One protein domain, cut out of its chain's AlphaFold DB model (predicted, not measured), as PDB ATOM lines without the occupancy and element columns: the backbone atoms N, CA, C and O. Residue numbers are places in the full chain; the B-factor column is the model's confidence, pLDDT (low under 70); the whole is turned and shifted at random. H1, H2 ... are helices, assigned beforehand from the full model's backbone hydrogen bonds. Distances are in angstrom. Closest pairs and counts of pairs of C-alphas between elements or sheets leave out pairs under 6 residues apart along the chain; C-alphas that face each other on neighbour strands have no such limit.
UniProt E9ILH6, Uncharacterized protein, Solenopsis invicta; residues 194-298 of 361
ATOM      1  N   ASP A 194     118.976 162.263 136.679       93.50
ATOM      2  CA  ASP A 194     118.908 163.272 137.736       93.50
ATOM      3  C   ASP A 194     119.472 164.624 137.241       93.50
ATOM      4  O   ASP A 194     120.561 164.706 136.645       93.50
ATOM      5  N   ALA A 195     118.712 165.698 137.470       95.31
ATOM      6  CA  ALA A 195     119.074 167.051 137.058       95.31
ATOM      7  C   ALA A 195     120.364 167.555 137.731       95.31
ATOM      8  O   ALA A 195     121.217 168.170 137.082       95.31
ATOM      9  N   GLY A 196     120.543 167.253 139.017       95.56
ATOM     10  CA  GLY A 196     121.744 167.564 139.787       95.56
ATOM     11  C   GLY A 196     122.972 166.790 139.302       95.56
ATOM     12  O   GLY A 196     124.054 167.365 139.185       95.56
ATOM     13  N   ASN A 197     122.834 165.513 138.944       95.75
ATOM     14  CA  ASN A 197     123.891 164.734 138.301       95.75
ATOM     15  C   ASN A 197     124.282 165.343 136.950       95.75
ATOM     16  O   ASN A 197     125.467 165.536 136.689       95.75
ATOM     17  N   THR A 198     123.297 165.710 136.128       96.62
ATOM     18  CA  THR A 198     123.522 166.383 134.838       96.62
ATOM     19  C   THR A 198     124.297 167.689 135.023       96.62
ATOM     20  O   THR A 198     125.292 167.919 134.332       96.62
ATOM     21  N   LYS A 199     123.912 168.511 136.009       97.06
ATOM     22  CA  LYS A 199     124.614 169.755 136.366       97.06
ATOM     23  C   LYS A 199     126.060 169.495 136.772       97.06
ATOM     24  O   LYS A 199     126.967 170.144 136.251       97.06
ATOM     25  N   ARG A 200     126.280 168.525 137.661       97.69
ATOM     26  CA  ARG A 200     127.619 168.154 138.135       97.69
ATOM     27  C   ARG A 200     128.497 167.625 137.003       97.69
ATOM     28  O   ARG A 200     129.636 168.054 136.899       97.69
ATOM     29  N   LEU A 201     127.970 166.793 136.102       97.88
ATOM     30  CA  LEU A 201     128.709 166.331 134.921       97.88
ATOM     31  C   LEU A 201     129.145 167.487 134.017       97.88
ATOM     32  O   LEU A 201     130.297 167.524 133.596       97.88
ATOM     33  N   LEU A 202     128.254 168.443 133.737       97.00
ATOM     34  CA  LEU A 202     128.593 169.619 132.931       97.00
ATOM     35  C   LEU A 202     129.702 170.455 133.582       97.00
ATOM     36  O   LEU A 202     130.619 170.898 132.891       97.00
ATOM     37  N   MET A 203     129.650 170.640 134.905       97.19
ATOM     38  CA  MET A 203     130.727 171.292 135.657       97.19
ATOM     39  C   MET A 203     132.040 170.512 135.542       97.19
ATOM     40  O   MET A 203     133.077 171.106 135.258       97.19
ATOM     41  N   SER A 204     131.990 169.188 135.672       97.75
ATOM     42  CA  SER A 204     133.156 168.317 135.516       97.75
ATOM     43  C   SER A 204     133.752 168.410 134.115       97.75
ATOM     44  O   SER A 204     134.964 168.516 133.969       97.75
ATOM     45  N   PHE A 205     132.937 168.438 133.058       96.94
ATOM     46  CA  PHE A 205     133.453 168.599 131.696       96.94
ATOM     47  C   PHE A 205     134.246 169.898 131.545       96.94
ATOM     48  O   PHE A 205     135.318 169.871 130.945       96.94
ATOM     49  N   LYS A 206     133.783 170.997 132.155       96.06
ATOM     50  CA  LYS A 206     134.539 172.257 132.201       96.06
ATOM     51  C   LYS A 206     135.824 172.122 133.021       96.06
ATOM     52  O   LYS A 206     136.879 172.515 132.542       96.06
ATOM     53  N   GLN A 207     135.753 171.516 134.207       96.69
ATOM     54  CA  GLN A 207     136.905 171.314 135.095       96.69
ATOM     55  C   GLN A 207     138.032 170.501 134.438       96.69
ATOM     56  O   GLN A 207     139.204 170.804 134.631       96.69
ATOM     57  N   TYR A 208     137.690 169.478 133.653       95.88
ATOM     58  CA  TYR A 208     138.660 168.659 132.914       95.88
ATOM     59  C   TYR A 208     138.964 169.197 131.504       95.88
ATOM     60  O   TYR A 208     139.615 168.503 130.718       95.88
ATOM     61  N   GLU A 209     138.498 170.409 131.178       95.56
ATOM     62  CA  GLU A 209     138.704 171.079 129.887       95.56
ATOM     63  C   GLU A 209     138.276 170.210 128.691       95.56
ATOM     64  O   GLU A 209     138.961 170.119 127.668       95.56
ATOM     65  N   ILE A 210     137.153 169.505 128.827       95.88
ATOM     66  CA  ILE A 210     136.606 168.655 127.774       95.88
ATOM     67  C   ILE A 210     135.840 169.542 126.793       95.88
ATOM     68  O   ILE A 210     134.840 170.143 127.182       95.88
ATOM     69  N   PRO A 211     136.235 169.591 125.508       94.81
ATOM     70  CA  PRO A 211     135.536 170.409 124.530       94.81
ATOM     71  C   PRO A 211     134.077 169.980 124.367       94.81
ATOM     72  O   PRO A 211     133.795 168.795 124.156       94.81
ATOM     73  N   ASP A 212     133.159 170.945 124.318       95.12
ATOM     74  CA  ASP A 212     131.728 170.709 124.082       95.12
ATOM     75  C   ASP A 212     131.470 169.846 122.843       95.12
ATOM     76  O   ASP A 212     130.586 168.991 122.839       95.12
ATOM     77  N   LYS A 213     132.280 170.012 121.788       95.12
ATOM     78  CA  LYS A 213     132.210 169.190 120.571       95.12
ATOM     79  C   LYS A 213     132.365 167.696 120.873       95.12
ATOM     80  O   LYS A 213     131.714 166.875 120.233       95.12
ATOM     81  N   TYR A 214     133.212 167.322 121.831       95.44
ATOM     82  CA  TYR A 214     133.426 165.919 122.193       95.44
ATOM     83  C   TYR A 214     132.230 165.366 122.960       95.44
ATOM     84  O   TYR A 214     131.793 164.252 122.671       95.44
ATOM     85  N   VAL A 215     131.657 166.169 123.860       96.25
ATOM     86  CA  VAL A 215     130.415 165.830 124.568       96.25
ATOM     87  C   VAL A 215     129.273 165.649 123.564       96.25
ATOM     88  O   VAL A 215     128.616 164.611 123.566       96.25
ATOM     89  N   LYS A 216     129.120 166.582 122.613       94.88
ATOM     90  CA  LYS A 216     128.125 166.510 121.528       94.88
ATOM     91  C   LYS A 216     128.263 165.253 120.671       94.88
ATOM     92  O   LYS A 216     127.255 164.648 120.308       94.88
ATOM     93  N   ASN A 217     129.495 164.832 120.389       93.44
ATOM     94  CA  ASN A 217     129.773 163.604 119.642       93.44
ATOM     95  C   ASN A 217     129.430 162.330 120.431       93.44
ATOM     96  O   ASN A 217     129.316 161.256 119.836       93.44
ATOM     97  N   TYR A 218     129.287 162.412 121.758       95.69
ATOM     98  CA  TYR A 218     128.973 161.258 122.591       95.69
ATOM     99  C   TYR A 218     128.104 161.596 123.809       95.69
ATOM    100  O   TYR A 218     128.497 161.420 124.961       95.69
ATOM    101  N   MET A 219     126.858 161.990 123.543       95.81
ATOM    102  CA  MET A 219     125.885 162.372 124.578       95.81
ATOM    103  C   MET A 219     125.503 161.238 125.549       95.81
ATOM    104  O   MET A 219     124.993 161.499 126.635       95.81
ATOM    105  N   LYS A 220     125.818 159.973 125.231       95.44
ATOM    106  CA  LYS A 220     125.644 158.846 126.170       95.44
ATOM    107  C   LYS A 220     126.458 159.007 127.464       95.44
ATOM    108  O   LYS A 220     126.195 158.286 128.421       95.44
ATOM    109  N   ILE A 221     127.399 159.953 127.517       96.69
ATOM    110  CA  ILE A 221     128.099 160.332 128.748       96.69
ATOM    111  C   ILE A 221     127.156 160.814 129.860       96.69
ATOM    112  O   ILE A 221     127.478 160.648 131.027       96.69
ATOM    113  N   PHE A 222     125.964 161.323 129.539       96.62
ATOM    114  CA  PHE A 222     124.978 161.711 130.557       96.62
ATOM    115  C   PHE A 222     124.330 160.525 131.289       96.62
ATOM    116  O   PHE A 222     123.637 160.737 132.275       96.62
ATOM    117  N   LEU A 223     124.550 159.283 130.835       94.38
ATOM    118  CA  LEU A 223     123.998 158.073 131.461       94.38
ATOM    119  C   LEU A 223     124.833 157.545 132.637       94.38
ATOM    120  O   LEU A 223     124.466 156.537 133.239       94.38
ATOM    121  N   ILE A 224     125.989 158.147 132.924       95.00
ATOM    122  CA  ILE A 224     126.820 157.754 134.068       95.00
ATOM    123  C   ILE A 224     126.682 158.772 135.197       95.00
ATOM    124  O   ILE A 224     126.358 159.934 134.966       95.00
ATOM    125  N   SER A 225     126.945 158.345 136.431       94.69
ATOM    126  CA  SER A 225     127.006 159.286 137.543       94.69
ATOM    127  C   SER A 225     128.276 160.135 137.474       94.69
ATOM    128  O   SER A 225     129.300 159.720 136.917       94.69
ATOM    129  N   ASN A 226     128.220 161.328 138.054       96.81
ATOM    130  CA  ASN A 226     129.359 162.228 138.149       96.81
ATOM    131  C   ASN A 226     130.516 161.615 138.954       96.81
ATOM    132  O   ASN A 226     131.683 161.832 138.628       96.81
ATOM    133  N   GLU A 227     130.201 160.820 139.974       95.75
ATOM    134  CA  GLU A 227     131.174 160.088 140.785       95.75
ATOM    135  C   GLU A 227     131.895 159.036 139.930       95.75
ATOM    136  O   GLU A 227     133.125 159.001 139.889       95.75
ATOM    137  N   ALA A 228     131.142 158.251 139.149       96.06
ATOM    138  CA  ALA A 228     131.718 157.283 138.224       96.06
ATOM    139  C   ALA A 228     132.532 157.966 137.116       96.06
ATOM    140  O   ALA A 228     133.537 157.421 136.669       96.06
ATOM    141  N   PHE A 229     132.126 159.147 136.650       97.75
ATOM    142  CA  PHE A 229     132.919 159.924 135.700       97.75
ATOM    143  C   PHE A 229     134.291 160.296 136.287       97.75
ATOM    144  O   PHE A 229     135.308 160.022 135.648       97.75
ATOM    145  N   HIS A 230     134.320 160.843 137.508       97.00
ATOM    146  CA  HIS A 230     135.548 161.226 138.216       97.00
ATOM    147  C   HIS A 230     136.489 160.047 138.457       97.00
ATOM    148  O   HIS A 230     137.670 160.110 138.119       97.00
ATOM    149  N   GLU A 231     135.966 158.947 138.993       96.56
ATOM    150  CA  GLU A 231     136.757 157.740 139.244       96.56
ATOM    151  C   GLU A 231     137.433 157.251 137.953       96.56
ATOM    152  O   GLU A 231     138.625 156.941 137.913       96.56
ATOM    153  N   ARG A 232     136.673 157.225 136.855       96.62
ATOM    154  CA  ARG A 232     137.135 156.673 135.579       96.62
ATOM    155  C   ARG A 232     138.098 157.593 134.847       96.62
ATOM    156  O   ARG A 232     139.023 157.087 134.213       96.62
ATOM    157  N   ILE A 233     137.900 158.909 134.904       96.06
ATOM    158  CA  ILE A 233     138.836 159.852 134.280       96.06
ATOM    159  C   ILE A 233     140.170 159.872 135.030       96.06
ATOM    160  O   ILE A 233     141.220 159.851 134.388       96.06
ATOM    161  N   GLU A 234     140.149 159.795 136.363       95.69
ATOM    162  CA  GLU A 234     141.364 159.678 137.175       95.69
ATOM    163  C   GLU A 234     142.095 158.359 136.919       95.69
ATOM    164  O   GLU A 234     143.317 158.353 136.755       95.69
ATOM    165  N   LEU A 235     141.358 157.253 136.778       94.81
ATOM    166  CA  LEU A 235     141.939 155.977 136.370       94.81
ATOM    167  C   LEU A 235     142.646 156.088 135.014       94.81
ATOM    168  O   LEU A 235     143.788 155.654 134.887       94.81
ATOM    169  N   ILE A 236     142.009 156.697 134.009       94.19
ATOM    170  CA  ILE A 236     142.614 156.892 132.680       94.19
ATOM    171  C   ILE A 236     143.882 157.745 132.774       94.19
ATOM    172  O   ILE A 236     144.884 157.407 132.148       94.19
ATOM    173  N   LYS A 237     143.863 158.824 133.565       93.69
ATOM    174  CA  LYS A 237     145.023 159.709 133.758       93.69
ATOM    175  C   LYS A 237     146.208 158.988 134.403       93.69
ATOM    176  O   LYS A 237     147.349 159.279 134.056       93.69
ATOM    177  N   ARG A 238     145.965 158.062 135.330       92.38
ATOM    178  CA  ARG A 238     147.031 157.349 136.058       92.38
ATOM    179  C   ARG A 238     147.518 156.097 135.336       92.38
ATOM    180  O   ARG A 238     148.657 155.689 135.527       92.38
ATOM    181  N   HIS A 239     146.679 155.491 134.502       90.25
ATOM    182  CA  HIS A 239     147.007 154.230 133.853       90.25
ATOM    183  C   HIS A 239     148.068 154.418 132.747       90.25
ATOM    184  O   HIS A 239     147.837 155.207 131.822       90.25
ATOM    185  N   PRO A 240     149.174 153.648 132.747       84.31
ATOM    186  CA  PRO A 240     150.314 153.857 131.842       84.31
ATOM    187  C   PRO A 240     149.918 153.826 130.358       84.31
ATOM    188  O   PRO A 240     150.274 154.722 129.599       84.31
ATOM    189  N   ASN A 241     149.081 152.859 129.971       85.06
ATOM    190  CA  ASN A 241     148.662 152.682 128.574       85.06
ATOM    191  C   ASN A 241     147.436 153.512 128.154       85.06
ATOM    192  O   ASN A 241     147.147 153.615 126.965       85.06
ATOM    193  N   LEU A 242     146.697 154.109 129.101       89.38
ATOM    194  CA  LEU A 242     145.497 154.899 128.781       89.38
ATOM    195  C   LEU A 242     145.741 156.401 128.870       89.38
ATOM    196  O   LEU A 242     145.085 157.150 128.146       89.38
ATOM    197  N   ASN A 243     146.696 156.847 129.693       91.06
ATOM    198  CA  ASN A 243     147.012 158.266 129.854       91.06
ATOM    199  C   ASN A 243     147.365 158.910 128.510       91.06
ATOM    200  O   ASN A 243     146.927 160.025 128.227       91.06
ATOM    201  N   MET A 244     148.077 158.203 127.625       88.94
ATOM    202  CA  MET A 244     148.396 158.733 126.295       88.94
ATOM    203  C   MET A 244     147.143 159.189 125.522       88.94
ATOM    204  O   MET A 244     147.209 160.193 124.822       88.94
ATOM    205  N   TRP A 245     145.989 158.552 125.757       91.06
ATOM    206  CA  TRP A 245     144.694 158.865 125.142       91.06
ATOM    207  C   TRP A 245     143.833 159.850 125.951       91.06
ATOM    208  O   TRP A 245     142.690 160.132 125.576       91.06
ATOM    209  N   TYR A 246     144.343 160.387 127.060       91.31
ATOM    210  CA  TYR A 246     143.701 161.489 127.773       91.31
ATOM    211  C   TYR A 246     143.538 162.696 126.837       91.31
ATOM    212  O   TYR A 246     144.453 163.036 126.090       91.31
ATOM    213  N   LYS A 247     142.358 163.329 126.861       89.69
ATOM    214  CA  LYS A 247     141.915 164.375 125.915       89.69
ATOM    215  C   LYS A 247     141.755 163.924 124.449       89.69
ATOM    216  O   LYS A 247     141.476 164.751 123.580       89.69
ATOM    217  N   HIS A 248     141.837 162.628 124.138       92.25
ATOM    218  CA  HIS A 248     141.471 162.133 122.808       92.25
ATOM    219  C   HIS A 248     139.972 162.355 122.521       92.25
ATOM    220  O   HIS A 248     139.129 162.222 123.409       92.25
ATOM    221  N   ARG A 249     139.594 162.592 121.255       91.00
ATOM    222  CA  ARG A 249     138.191 162.847 120.842       91.00
ATOM    223  C   ARG A 249     137.190 161.750 121.235       91.00
ATOM    224  O   ARG A 249     135.990 161.995 121.279       91.00
ATOM    225  N   ARG A 250     137.674 160.526 121.483       92.94
ATOM    226  CA  ARG A 250     136.874 159.369 121.930       92.94
ATOM    227  C   ARG A 250     137.025 159.044 123.419       92.94
ATOM    228  O   ARG A 250     136.511 158.025 123.865       92.94
ATOM    229  N   MET A 251     137.699 159.888 124.197       94.69
ATOM    230  CA  MET A 251     137.922 159.666 125.628       94.69
ATOM    231  C   MET A 251     136.605 159.457 126.390       94.69
ATOM    232  O   MET A 251     136.516 158.553 127.211       94.69
ATOM    233  N   LEU A 252     135.545 160.207 126.066       96.00
ATOM    234  CA  LEU A 252     134.233 160.020 126.701       96.00
ATOM    235  C   LEU A 252     133.636 158.627 126.435       96.00
ATOM    236  O   LEU A 252     133.010 158.040 127.315       96.00
ATOM    237  N   GLN A 253     133.878 158.057 125.249       95.88
ATOM    238  CA  GLN A 253     133.458 156.688 124.924       95.88
ATOM    239  C   GLN A 253     134.224 155.663 125.762       95.88
ATOM    240  O   GLN A 253     133.624 154.706 126.254       95.88
ATOM    241  N   ILE A 254     135.527 155.895 125.957       94.94
ATOM    242  CA  ILE A 254     136.387 155.072 126.815       94.94
ATOM    243  C   ILE A 254     135.887 155.117 128.264       94.94
ATOM    244  O   ILE A 254     135.697 154.071 128.877       94.94
ATOM    245  N   ILE A 255     135.581 156.310 128.786       95.94
ATOM    246  CA  ILE A 255     135.037 156.499 130.140       95.94
ATOM    247  C   ILE A 255     133.726 155.723 130.322       95.94
ATOM    248  O   ILE A 255     133.561 154.984 131.296       95.94
ATOM    249  N   CYS A 256     132.784 155.823 129.383       95.12
ATOM    250  CA  CYS A 256     131.524 155.082 129.493       95.12
ATOM    251  C   CYS A 256     131.721 153.563 129.451       95.12
ATOM    252  O   CYS A 256     131.022 152.844 130.165       95.12
ATOM    253  N   GLN A 257     132.680 153.076 128.661       94.19
ATOM    254  CA  GLN A 257     132.920 151.647 128.431       94.19
ATOM    255  C   GLN A 257     134.092 151.078 129.242       94.19
ATOM    256  O   GLN A 257     134.592 150.003 128.911       94.19
ATOM    257  N   ILE A 258     134.517 151.744 130.323       93.25
ATOM    258  CA  ILE A 258     135.764 151.403 131.023       93.25
ATOM    259  C   ILE A 258     135.837 149.938 131.473       93.25
ATOM    260  O   ILE A 258     136.889 149.323 131.372       93.25
ATOM    261  N   LYS A 259     134.715 149.351 131.923       91.69
ATOM    262  CA  LYS A 259     134.667 147.950 132.373       91.69
ATOM    263  C   LYS A 259     135.006 146.999 131.227       91.69
ATOM    264  O   LYS A 259     135.867 146.145 131.365       91.69
ATOM    265  N   LYS A 260     134.374 147.211 130.069       91.75
ATOM    266  CA  LYS A 260     134.639 146.461 128.833       91.75
ATOM    267  C   LYS A 260     136.083 146.649 128.367       91.75
ATOM    268  O   LYS A 260     136.693 145.715 127.865       91.75
ATOM    269  N   ILE A 261     136.614 147.858 128.526       91.94
ATOM    270  CA  ILE A 261     137.986 148.200 128.152       91.94
ATOM    271  C   ILE A 261     139.003 147.489 129.041       91.94
ATOM    272  O   ILE A 261     139.945 146.940 128.492       91.94
ATOM    273  N   LYS A 262     138.789 147.407 130.360       90.62
ATOM    274  CA  LYS A 262     139.670 146.657 131.272       90.62
ATOM    275  C   LYS A 262     139.823 145.192 130.847       90.62
ATOM    276  O   LYS A 262     140.935 144.775 130.557       90.62
ATOM    277  N   TYR A 263     138.710 144.480 130.650       89.38
ATOM    278  CA  TYR A 263     138.742 143.089 130.171       89.38
ATOM    279  C   TYR A 263     139.453 142.925 128.822       89.38
ATOM    280  O   TYR A 263     140.105 141.921 128.557       89.38
ATOM    281  N   ARG A 264     139.330 143.916 127.935       88.44
ATOM    282  CA  ARG A 264     140.030 143.892 126.644       88.44
ATOM    283  C   ARG A 264     141.511 144.137 126.774       88.44
ATOM    284  O   ARG A 264     142.269 143.561 126.010       88.44
ATOM    285  N   MET A 265     141.902 145.019 127.678       88.88
ATOM    286  CA  MET A 265     143.306 145.274 127.943       88.88
ATOM    287  C   MET A 265     143.972 144.018 128.478       88.88
ATOM    288  O   MET A 265     144.993 143.648 127.929       88.88
ATOM    289  N   GLU A 266     143.341 143.323 129.427       89.56
ATOM    290  CA  GLU A 266     143.807 142.021 129.927       89.56
ATOM    291  C   GLU A 266     143.976 141.007 128.784       89.56
ATOM    292  O   GLU A 266     145.025 140.387 128.652       89.56
ATOM    293  N   TYR A 267     142.988 140.893 127.889       88.25
ATOM    294  CA  TYR A 267     143.088 140.005 126.726       88.25
ATOM    295  C   TYR A 267     144.223 140.387 125.760       88.25
ATOM    296  O   TYR A 267     144.953 139.525 125.284       88.25
ATOM    297  N   VAL A 268     144.373 141.675 125.450       86.69
ATOM    298  CA  VAL A 268     145.415 142.173 124.535       86.69
ATOM    299  C   VAL A 268     146.815 142.054 125.156       86.69
ATOM    300  O   VAL A 268     147.783 141.873 124.421       86.69
ATOM    301  N   ASP A 269     146.913 142.139 126.484       87.62
ATOM    302  CA  ASP A 269     148.147 141.950 127.251       87.62
ATOM    303  C   ASP A 269     148.638 140.501 127.174       87.62
ATOM    304  O   ASP A 269     149.788 140.260 126.820       87.62
ATOM    305  N   ILE A 270     147.732 139.530 127.357       87.31
ATOM    306  CA  ILE A 270     148.017 138.091 127.176       87.31
ATOM    307  C   ILE A 270     148.592 137.798 125.779       87.31
ATOM    308  O   ILE A 270     149.364 136.861 125.604       87.31
ATOM    309  N   MET A 271     148.235 138.612 124.785       84.50
ATOM    310  CA  MET A 271     148.636 138.460 123.385       84.50
ATOM    311  C   MET A 271     149.825 139.363 122.986       84.50
ATOM    312  O   MET A 271     150.018 139.616 121.796       84.50
ATOM    313  N   ASP A 272     150.567 139.920 123.955       82.81
ATOM    314  CA  ASP A 272     151.724 140.831 123.785       82.81
ATOM    315  C   ASP A 272     151.487 142.006 122.803       82.81
ATOM    316  O   ASP A 272     152.377 142.525 122.123       82.81
ATOM    317  N   SER A 273     150.235 142.452 122.701       83.19
ATOM    318  CA  SER A 273     149.805 143.456 121.717       83.19
ATOM    319  C   SER A 273     149.430 144.795 122.359       83.19
ATOM    320  O   SER A 273     148.964 145.722 121.688       83.19
ATOM    321  N   LEU A 274     149.651 144.930 123.671       82.75
ATOM    322  CA  LEU A 274     149.287 146.107 124.466       82.75
ATOM    323  C   LEU A 274     149.993 147.381 123.979       82.75
ATOM    324  O   LEU A 274     149.452 148.484 124.068       82.75
ATOM    325  N   LYS A 275     151.185 147.214 123.410       78.00
ATOM    326  CA  LYS A 275     152.083 148.285 122.972       78.00
ATOM    327  C   LYS A 275     151.560 149.111 121.780       78.00
ATOM    328  O   LYS A 275     151.931 150.277 121.628       78.00
ATOM    329  N   TRP A 276     150.603 148.574 121.018       79.25
ATOM    330  CA  TRP A 276     149.909 149.276 119.918       79.25
ATOM    331  C   TRP A 276     148.430 149.560 120.205       79.25
ATOM    332  O   TRP A 276     147.657 149.958 119.321       79.25
ATOM    333  N   LEU A 277     148.013 149.364 121.455       84.81
ATOM    334  CA  LEU A 277     146.641 149.571 121.873       84.81
ATOM    335  C   LEU A 277     146.219 151.026 121.663       84.81
ATOM    336  O   LEU A 277     146.834 151.957 122.176       84.81
ATOM    337  N   ASN A 278     145.118 151.216 120.944       87.88
ATOM    338  CA  ASN A 278     144.610 152.533 120.586       87.88
ATOM    339  C   ASN A 278     143.094 152.648 120.828       87.88
ATOM    340  O   ASN A 278     142.409 151.637 121.028       87.88
ATOM    341  N   PRO A 279     142.521 153.867 120.778       88.75
ATOM    342  CA  PRO A 279     141.107 154.079 121.062       88.75
ATOM    343  C   PRO A 279     140.155 153.321 120.131       88.75
ATOM    344  O   PRO A 279     139.049 152.997 120.552       88.75
ATOM    345  N   GLN A 280     140.527 153.052 118.873       88.56
ATOM    346  CA  GLN A 280     139.688 152.260 117.964       88.56
ATOM    347  C   GLN A 280     139.639 150.803 118.425       88.56
ATOM    348  O   GLN A 280     138.540 150.292 118.626       88.56
ATOM    349  N   SER A 281     140.788 150.172 118.672       86.38
ATOM    350  CA  SER A 281     140.855 148.784 119.150       86.38
ATOM    351  C   SER A 281     140.125 148.608 120.486       86.38
ATOM    352  O   SER A 281     139.351 147.671 120.666       86.38
ATOM    353  N   LEU A 282     140.264 149.569 121.404       87.81
ATOM    354  CA  LEU A 282     139.566 149.554 122.693       87.81
ATOM    355  C   LEU A 282     138.038 149.574 122.568       87.81
ATOM    356  O   LEU A 282     137.336 148.965 123.380       87.81
ATOM    357  N   LEU A 283     137.517 150.272 121.559       90.62
ATOM    358  CA  LEU A 283     136.086 150.521 121.377       90.62
ATOM    359  C   LEU A 283     135.426 149.606 120.337       90.62
ATOM    360  O   LEU A 283     134.197 149.568 120.290       90.62
ATOM    361  N   ALA A 284     136.212 148.841 119.575       89.06
ATOM    362  CA  ALA A 284     135.781 147.914 118.525       89.06
ATOM    363  C   ALA A 284     134.791 146.838 119.025       89.06
ATOM    364  O   ALA A 284     134.486 146.753 120.219       89.06
ATOM    365  N   SER A 285     134.248 145.991 118.161       87.69
ATOM    366  CA  SER A 285     133.506 144.788 118.573       87.69
ATOM    367  C   SER A 285     134.466 143.681 119.053       87.69
ATOM    368  O   SER A 285     135.675 143.803 118.911       87.69
ATOM    369  N   LYS A 286     133.967 142.632 119.723       87.19
ATOM    370  CA  LYS A 286     134.811 141.488 120.128       87.19
ATOM    371  C   LYS A 286     135.521 140.823 118.926       87.19
ATOM    372  O   LYS A 286     136.745 140.753 118.984       87.19
ATOM    373  N   PRO A 287     134.823 140.443 117.834       88.81
ATOM    374  CA  PRO A 287     135.483 139.801 116.694       88.81
ATOM    375  C   PRO A 287     136.489 140.724 115.996       88.81
ATOM    376  O   PRO A 287     137.519 140.267 115.515       88.81
ATOM    377  N   GLU A 288     136.241 142.037 115.974       87.56
ATOM    378  CA  GLU A 288     137.209 143.003 115.440       87.56
ATOM    379  C   GLU A 288     138.495 143.062 116.269       87.56
ATOM    380  O   GLU A 288     139.576 143.181 115.695       87.56
ATOM    381  N   VAL A 289     138.397 142.980 117.603       86.25
ATOM    382  CA  VAL A 289     139.577 142.941 118.481       86.25
ATOM    383  C   VAL A 289     140.365 141.658 118.249       86.25
ATOM    384  O   VAL A 289     141.566 141.739 118.026       86.25
ATOM    385  N   GLU A 290     139.699 140.503 118.242       86.44
ATOM    386  CA  GLU A 290     140.339 139.199 118.010       86.44
ATOM    387  C   GLU A 290     141.041 139.161 116.651       86.44
ATOM    388  O   GLU A 290     142.228 138.846 116.581       86.44
ATOM    389  N   LYS A 291     140.353 139.597 115.589       86.69
ATOM    390  CA  LYS A 291     140.946 139.718 114.255       86.69
ATOM    391  C   LYS A 291     142.155 140.651 114.262       86.69
ATOM    392  O   LYS A 291     143.179 140.297 113.697       86.69
ATOM    393  N   SER A 292     142.055 141.813 114.910       84.06
ATOM    394  CA  SER A 292     143.157 142.788 114.954       84.06
ATOM    395  C   SER A 292     144.380 142.252 115.694       84.06
ATOM    396  O   SER A 292     145.501 142.550 115.300       84.06
ATOM    397  N   VAL A 293     144.176 141.475 116.759       85.56
ATOM    398  CA  VAL A 293     145.265 140.822 117.495       85.56
ATOM    399  C   VAL A 293     145.905 139.729 116.636       85.56
ATOM    400  O   VAL A 293     147.124 139.688 116.530       85.56
ATOM    401  N   GLN A 294     145.104 138.905 115.955       83.69
ATOM    402  CA  GLN A 294     145.603 137.848 115.063       83.69
ATOM    403  C   GLN A 294     146.387 138.396 113.863       83.69
ATOM    404  O   GLN A 294     147.414 137.838 113.494       83.69
ATOM    405  N   THR A 295     145.921 139.487 113.249       81.06
ATOM    406  CA  THR A 295     146.599 140.114 112.102       81.06
ATOM    407  C   THR A 295     147.751 141.036 112.505       81.06
ATOM    408  O   THR A 295     148.433 141.566 111.632       81.06
ATOM    409  N   GLY A 296     147.939 141.272 113.805       76.69
ATOM    410  CA  GLY A 296     148.834 142.289 114.342       76.69
ATOM    411  C   GLY A 296     148.184 143.676 114.390       76.69
ATOM    412  O   GLY A 296     147.655 144.191 113.398       76.69
ATOM    413  N   ILE A 297     148.242 144.312 115.563       75.25
ATOM    414  CA  ILE A 297     147.801 145.697 115.739       75.25
ATOM    415  C   ILE A 297     148.947 146.607 115.302       75.25
ATOM    416  O   ILE A 297     150.000 146.619 115.925       75.25
ATOM    417  N   VAL A 298     148.735 147.394 114.248       73.56
ATOM    418  CA  VAL A 298     149.749 148.323 113.726       73.56
ATOM    419  C   VAL A 298     149.434 149.774 114.070       73.56
ATOM    420  O   VAL A 298     148.272 150.166 114.245       73.56
TER     421      VAL A 298
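AT A GLANCE: This is residues 194 to 298 of the 361 residues of an uncharacterized protein of Solenopsis invicta (UniProt E9ILH6). This is an elongated body of helices in two groups, with the short helix H6 in the middle: H1 to H4 make one end, and H7, H8 and H9 make the other. H6 packs on H3 and H4 of the first group and on H8 of the second, while the small helix H5 sits at a corner just past the end of H4. The printed part has 105 residues with nine named helices, H1 to H9 in order along the chain, and no named strand; the class is all helix. By the radius of gyration of the C-alphas, 14.5 A, it is compact, and it spans 45 by 24 by 21 A.

HOW THE PARTS SIT: H1, residues 195 to 207, and H4, residues 226 to 238, touch at a shallow tilt of 25 degrees and run the same way; their closest C-alphas, of Leu 201 and Asn 226, are 5.3 A apart, and H4 touches H1 with residues 226 to 230 alone. H2, residues 212 to 217, is near H1, with 6 pairs of C-alphas within 10 A. H3, residues 219 to 223, touches H6, residues 251 to 256, with the C-alphas of Ile 221 and Cys 256 closest at 6.3 A. H2 and H6 are close but not clearly touching, with the C-alphas of Val 215 and Leu 252 closest at 7.3 A. H4 touches H6 with residues 229 to 233 alone, opposite ways at a steep tilt of 52 degrees; the closest C-alphas, of Arg 232 and Ile 255, are 5.8 A apart. H5, residues 240 to 243, and H4 only just touch, with 3 pairs of C-alphas within 8 A, and only at the corner, closest at Lys 237 and Asn 243, 4.6 A. H8, residues 279 to 283, touches H6, closest at the C-alphas of Ile 254 and Leu 283, 7.1 A. H7, residues 258 to 270, touches H8 with residues 261 to 265 alone, closest at the C-alphas of Ile 261 and Leu 282, 5.8 A. H9, residues 286 to 294, touches H8, closest at the C-alphas of Ser 281 and Val 289, 6.0 A. H1 and H9 are apart. Every O i to N i+4 pair is within hydrogen-bond range in H1, H2, H4, H6, H7, H8 and H9; in H3 it is 0 of 1, beside 2 of 2 O i to N i+3 pairs, and H5 is too short for an O i to N i+4 pair.

IN THESE COORDINATES: H1 begins at C-alpha 195 (119.074, 167.051, 137.058) and is 18.4 A long from first to last C-alpha. H4 and H7 are each 18.5 A long, and H7 begins at C-alpha 258 (135.764, 151.403, 131.023). H9, 12.5 A long, ends at C-alpha 294 (145.603, 137.848, 115.063).

THE WHOLE: The two C-alphas farthest apart, of Gly 196 and Thr 295, are 46.2 A apart. The printed part has no cut, and no link is long. The mean pLDDT of the printed part is 91.3, and no printed residue is under 70.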